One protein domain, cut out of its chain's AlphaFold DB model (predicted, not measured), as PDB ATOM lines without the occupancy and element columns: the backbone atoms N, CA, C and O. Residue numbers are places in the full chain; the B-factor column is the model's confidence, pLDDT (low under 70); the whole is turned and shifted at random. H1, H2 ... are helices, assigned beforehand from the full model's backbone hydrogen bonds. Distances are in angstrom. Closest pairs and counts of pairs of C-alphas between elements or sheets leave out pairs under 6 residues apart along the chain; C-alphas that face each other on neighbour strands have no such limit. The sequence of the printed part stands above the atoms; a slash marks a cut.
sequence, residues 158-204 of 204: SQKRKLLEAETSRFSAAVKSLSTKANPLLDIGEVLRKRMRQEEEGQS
ATOM      1  N   SER A 158     139.319 200.600 174.240       93.56
ATOM      2  CA  SER A 158     139.922 199.269 174.409       93.56
ATOM      3  C   SER A 158     140.759 198.841 173.200       93.56
ATOM      4  O   SER A 158     141.846 198.295 173.368       93.56
ATOM      5  N   GLN A 159     140.290 199.142 171.987       92.88
ATOM      6  CA  GLN A 159     141.010 198.857 170.746       92.88
ATOM      7  C   GLN A 159     142.278 199.710 170.644       92.88
ATOM      8  O   GLN A 159     143.344 199.166 170.368       92.88
ATOM      9  N   LYS A 160     142.194 201.010 170.973       93.50
ATOM     10  CA  LYS A 160     143.373 201.896 171.024       93.50
ATOM     11  C   LYS A 160     144.426 201.379 172.006       93.50
ATOM     12  O   LYS A 160     145.603 201.342 171.671       93.50
ATOM     13  N   ARG A 161     144.009 200.949 173.206       94.00
ATOM     14  CA  ARG A 161     144.920 200.363 174.207       94.00
ATOM     15  C   ARG A 161     145.617 199.112 173.679       94.00
ATOM     16  O   ARG A 161     146.833 199.037 173.767       94.00
ATOM     17  N   LYS A 162     144.866 198.183 173.080       94.00
ATOM     18  CA  LYS A 162     145.425 196.952 172.500       94.00
ATOM     19  C   LYS A 162     146.421 197.244 171.374       94.00
ATOM     20  O   LYS A 162     147.456 196.594 171.294       94.00
ATOM     21  N   LEU A 163     146.120 198.220 170.514       92.62
ATOM     22  CA  LEU A 163     147.029 198.648 169.452       92.62
ATOM     23  C   LEU A 163     148.334 199.204 170.036       92.62
ATOM     24  O   LEU A 163     149.412 198.786 169.627       92.62
ATOM     25  N   LEU A 164     148.237 200.099 171.025       92.75
ATOM     26  CA  LEU A 164     149.409 200.660 171.697       92.75
ATOM     27  C   LEU A 164     150.244 199.578 172.386       92.75
ATOM     28  O   LEU A 164     151.460 199.600 172.265       92.75
ATOM     29  N   GLU A 165     149.615 198.618 173.062       95.69
ATOM     30  CA  GLU A 165     150.304 197.492 173.703       95.69
ATOM     31  C   GLU A 165     151.025 196.589 172.687       95.69
ATOM     32  O   GLU A 165     152.145 196.132 172.928       95.69
ATOM     33  N   ALA A 166     150.423 196.367 171.515       94.81
ATOM     34  CA  ALA A 166     151.066 195.634 170.429       94.81
ATOM     35  C   ALA A 166     152.269 196.404 169.852       94.81
ATOM     36  O   ALA A 166     153.317 195.806 169.608       94.81
ATOM     37  N   GLU A 167     152.149 197.721 169.665       93.56
ATOM     38  CA  GLU A 167     153.245 198.584 169.200       93.56
ATOM     39  C   GLU A 167     154.396 198.656 170.208       93.56
ATOM     40  O   GLU A 167     155.553 198.463 169.836       93.56
ATOM     41  N   THR A 168     154.106 198.856 171.497       96.12
ATOM     42  CA  THR A 168     155.143 198.884 172.540       96.12
ATOM     43  C   THR A 168     155.844 197.534 172.662       96.12
ATOM     44  O   THR A 168     157.069 197.483 172.804       96.12
ATOM     45  N   SER A 169     155.103 196.431 172.527       96.44
ATOM     46  CA  SER A 169     155.674 195.082 172.489       96.44
ATOM     47  C   SER A 169     156.598 194.895 171.284       96.44
ATOM     48  O   SER A 169     157.744 194.477 171.461       96.44
ATOM     49  N   ARG A 170     156.157 195.277 170.075       95.25
ATOM     50  CA  ARG A 170     156.973 195.218 168.849       95.25
ATOM     51  C   ARG A 170     158.244 196.056 168.959       95.25
ATOM     52  O   ARG A 170     159.330 195.555 168.674       95.25
ATOM     53  N   PHE A 171     158.120 197.299 169.418       95.38
ATOM     54  CA  PHE A 171     159.254 198.200 169.597       95.38
ATOM     55  C   PHE A 171     160.246 197.656 170.626       95.38
ATOM     56  O   PHE A 171     161.440 197.573 170.351       95.38
ATOM     57  N   SER A 172     159.766 197.216 171.792       95.75
ATOM     58  CA  SER A 172     160.647 196.685 172.835       95.75
ATOM     59  C   SER A 172     161.386 195.417 172.391       95.75
ATOM     60  O   SER A 172     162.555 195.245 172.732       95.75
ATOM     61  N   ALA A 173     160.749 194.553 171.594       93.25
ATOM     62  CA  ALA A 173     161.397 193.387 171.004       93.25
ATOM     63  C   ALA A 173     162.496 193.787 170.007       93.25
ATOM     64  O   ALA A 173     163.591 193.229 170.058       93.25
ATOM     65  N   ALA A 174     162.237 194.784 169.156       90.94
ATOM     66  CA  ALA A 174     163.224 195.314 168.218       90.94
ATOM     67  C   ALA A 174     164.414 195.978 168.934       90.94
ATOM     68  O   ALA A 174     165.561 195.768 168.558       90.94
ATOM     69  N   VAL A 175     164.170 196.732 170.008       91.62
ATOM     70  CA  VAL A 175     165.247 197.335 170.813       91.62
ATOM     71  C   VAL A 175     166.096 196.258 171.489       91.62
ATOM     72  O   VAL A 175     167.322 196.348 171.486       91.62
ATOM     73  N   LYS A 176     165.468 195.209 172.037       92.00
ATOM     74  CA  LYS A 176     166.190 194.072 172.629       92.00
ATOM     75  C   LYS A 176     167.035 193.337 171.592       92.00
ATOM     76  O   LYS A 176     168.188 193.036 171.879       92.00
ATOM     77  N   SER A 177     166.495 193.076 170.401       87.62
ATOM     78  CA  SER A 177     167.244 192.406 169.333       87.62
ATOM     79  C   SER A 177     168.378 193.268 168.779       87.62
ATOM     80  O   SER A 177     169.399 192.728 168.371       87.62
ATOM     81  N   LEU A 178     168.232 194.595 168.790       85.19
ATOM     82  CA  LEU A 178     169.304 195.516 168.420       85.19
ATOM     83  C   LEU A 178     170.418 195.534 169.471       85.19
ATOM     84  O   LEU A 178     171.590 195.515 169.116       85.19
ATOM     85  N   SER A 179     170.049 195.525 170.754       83.94
ATOM     86  CA  SER A 179     170.991 195.546 171.881       83.94
ATOM     87  C   SER A 179     171.881 194.298 171.940       83.94
ATOM     88  O   SER A 179     173.044 194.378 172.324       83.94
ATOM     89  N   THR A 180     171.368 193.138 171.520       83.69
ATOM     90  CA  THR A 180     172.150 191.891 171.490       83.69
ATOM     91  C   THR A 180     173.025 191.738 170.244       83.69
ATOM     92  O   THR A 180     173.866 190.839 170.203       83.69
ATOM     93  N   LYS A 181     172.848 192.578 169.215       83.62
ATOM     94  CA  LYS A 181     173.587 192.472 167.952       83.62
ATOM     95  C   LYS A 181     174.834 193.351 167.974       83.62
ATOM     96  O   LYS A 181     174.757 194.560 168.145       83.62
ATOM     97  N   ALA A 182     175.987 192.743 167.696       82.94
ATOM     98  CA  ALA A 182     177.268 193.448 167.619       82.94
ATOM     99  C   ALA A 182     177.362 194.431 166.432       82.94
ATOM    100  O   ALA A 182     178.086 195.418 166.516       82.94
ATOM    101  N   ASN A 183     176.641 194.180 165.327       86.06
ATOM    102  CA  ASN A 183     176.624 195.065 164.159       86.06
ATOM    103  C   ASN A 183     175.206 195.200 163.562       86.06
ATOM    104  O   ASN A 183     174.783 194.354 162.770       86.06
ATOM    105  N   PRO A 184     174.466 196.268 163.904       85.75
ATOM    106  CA  PRO A 184     173.102 196.473 163.424       85.75
ATOM    107  C   PRO A 184     173.020 196.837 161.934       85.75
ATOM    108  O   PRO A 184     171.983 196.630 161.308       85.75
ATOM    109  N   LEU A 185     174.101 197.352 161.339       87.19
ATOM    110  CA  LEU A 185     174.115 197.761 159.931       87.19
ATOM    111  C   LEU A 185     174.099 196.559 158.980       87.19
ATOM    112  O   LEU A 185     173.475 196.626 157.921       87.19
ATOM    113  N   LEU A 186     174.737 195.449 159.368       87.69
ATOM    114  CA  LEU A 186     174.715 194.213 158.577       87.69
ATOM    115  C   LEU A 186     173.296 193.650 158.447       87.69
ATOM    116  O   LEU A 186     172.899 193.248 157.356       87.69
ATOM    117  N   ASP A 187     172.514 193.704 159.523       84.12
ATOM    118  CA  ASP A 187     171.119 193.247 159.555       84.12
ATOM    119  C   ASP A 187     170.232 194.065 158.605       84.12
ATOM    120  O   ASP A 187     169.469 193.510 157.813       84.12
ATOM    121  N   ILE A 188     170.393 195.393 158.612       87.69
ATOM    122  CA  ILE A 188     169.706 196.291 157.672       87.69
ATOM    123  C   ILE A 188     170.084 195.934 156.227       87.69
ATOM    124  O   ILE A 188     169.210 195.851 155.363       87.69
ATOM    125  N   GLY A 189     171.369 195.670 155.971       92.38
ATOM    126  CA  GLY A 189     171.856 195.241 154.660       92.38
ATOM    127  C   GLY A 189     171.263 193.905 154.196       92.38
ATOM    128  O   GLY A 189     170.913 193.761 153.025       92.38
ATOM    129  N   GLU A 190     171.098 192.933 155.094       91.19
ATOM    130  CA  GLU A 190     170.448 191.653 154.786       91.19
ATOM    131  C   GLU A 190     168.956 191.803 154.481       91.19
ATOM    132  O   GLU A 190     168.469 191.213 153.513       91.19
ATOM    133  N   VAL A 191     168.234 192.606 155.270       91.44
ATOM    134  CA  VAL A 191     166.812 192.905 155.037       91.44
ATOM    135  C   VAL A 191     166.625 193.602 153.691       91.44
ATOM    136  O   VAL A 191     165.744 193.216 152.920       91.44
ATOM    137  N   LEU A 192     167.475 194.582 153.375       93.69
ATOM    138  CA  LEU A 192     167.449 195.285 152.094       93.69
ATOM    139  C   LEU A 192     167.682 194.318 150.929       93.69
ATOM    140  O   LEU A 192     166.908 194.305 149.976       93.69
ATOM    141  N   ARG A 193     168.690 193.446 151.039       93.94
ATOM    142  CA  ARG A 193     168.999 192.444 150.010       93.94
ATOM    143  C   ARG A 193     167.844 191.464 149.790       93.94
ATOM    144  O   ARG A 193     167.554 191.116 148.651       93.94
ATOM    145  N   LYS A 194     167.177 191.025 150.865       93.94
ATOM    146  CA  LYS A 194     165.982 190.168 150.772       93.94
ATOM    147  C   LYS A 194     164.834 190.881 150.060       93.94
ATOM    148  O   LYS A 194     164.188 190.271 149.217       93.94
ATOM    149  N   ARG A 195     164.604 192.162 150.365       93.31
ATOM    150  CA  ARG A 195     163.566 192.962 149.702       93.31
ATOM    151  C   ARG A 195     163.855 193.163 148.212       93.31
ATOM    152  O   ARG A 195     162.932 193.017 147.426       93.31
ATOM    153  N   MET A 196     165.105 193.439 147.832       92.88
ATOM    154  CA  MET A 196     165.472 193.608 146.419       92.88
ATOM    155  C   MET A 196     165.204 192.342 145.595       92.88
ATOM    156  O   MET A 196     164.617 192.437 144.526       92.88
ATOM    157  N   ARG A 197     165.532 191.150 146.118       92.62
ATOM    158  CA  ARG A 197     165.212 189.886 145.424       92.62
ATOM    159  C   ARG A 197     163.707 189.654 145.269       92.62
ATOM    160  O   ARG A 197     163.272 189.200 144.224       92.62
ATOM    161  N   GLN A 198     162.909 189.979 146.292       89.00
ATOM    162  CA  GLN A 198     161.447 189.839 146.216       89.00
ATOM    163  C   GLN A 198     160.820 190.752 145.157       89.00
ATOM    164  O   GLN A 198     159.812 190.388 144.559       89.00
ATOM    165  N   GLU A 199     161.385 191.942 144.950       82.88
ATOM    166  CA  GLU A 199     160.936 192.858 143.902       82.88
ATOM    167  C   GLU A 199     161.285 192.329 142.503       82.88
ATOM    168  O   GLU A 199     160.429 192.367 141.625       82.88
ATOM    169  N   GLU A 200     162.485 191.764 142.320       83.44
ATOM    170  CA  GLU A 200     162.898 191.119 141.062       83.44
ATOM    171  C   GLU A 200     162.028 189.895 140.722       83.44
ATOM    172  O   GLU A 200     161.574 189.753 139.590       83.44
ATOM    173  N   GLU A 201     161.746 189.029 141.700       81.75
ATOM    174  CA  GLU A 201     160.927 187.821 141.509       81.75
ATOM    175  C   GLU A 201     159.436 188.132 141.283       81.75
ATOM    176  O   GLU A 201     158.740 187.358 140.632       81.75
ATOM    177  N   GLY A 202     158.928 189.256 141.804       65.62
ATOM    178  CA  GLY A 202     157.534 189.685 141.629       65.62
ATOM    179  C   GLY A 202     157.246 190.443 140.327       65.62
ATOM    180  O   GLY A 202     156.087 190.763 140.065       65.62
ATOM    181  N   GLN A 203     158.280 190.765 139.541       53.81
ATOM    182  CA  GLN A 203     158.177 191.451 138.245       53.81
ATOM    183  C   GLN A 203     158.290 190.510 137.033       53.81
ATOM    184  O   GLN A 203     158.197 190.985 135.899       53.81
ATOM    185  N   SER A 204     158.481 189.205 137.259       47.69
ATOM    186  CA  SER A 204     158.575 188.176 136.214       47.69
ATOM    187  C   SER A 204     157.307 187.339 136.095       47.69
ATOM    188  O   SER A 204     157.139 186.764 134.996       47.69
TER     189      SER A 204
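This is residues 158 to 204 of the 204 residues of an uncharacterized protein of Periophthalmus magnuspinnatus (UniProt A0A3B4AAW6). Two helices, H1 and then H2, make an open V, meeting near their ends at a tight link, with the space between the two arms empty. The printed part has 47 residues with two named helices and no named strand, and its class is all helix. It is extended, with a radius of gyration of the C-alphas of 15.6 A, and flat, spanning 44 by 32 by 8 A.

Start with H1, residues 158 to 179, and go on to H2, residues 184 to 201. They are close but not clearly touching; the closest C-alphas, those of Leu 178 and Pro 184, are 6.3 A apart. Their lines stand at a steep tilt of 66 degrees, and they run opposite ways. In H1 and H2 every O i to N i+4 pair is within hydrogen-bond range.

Find C-alpha 158 at (139.922, 199.269, 174.409); from there H1 runs 31.4 A to C-alpha 179. Find C-alpha 184 at (173.102, 196.473, 163.424); from there H2 runs 26.5 A to C-alpha 201 at (160.927, 187.821, 141.509).

Look at Ser 158 and Ser 204, whose C-alphas are the two farthest apart, at 43.9 A. The printed part has no cut. In the B-factor column, residues 202 to 204 are under 70.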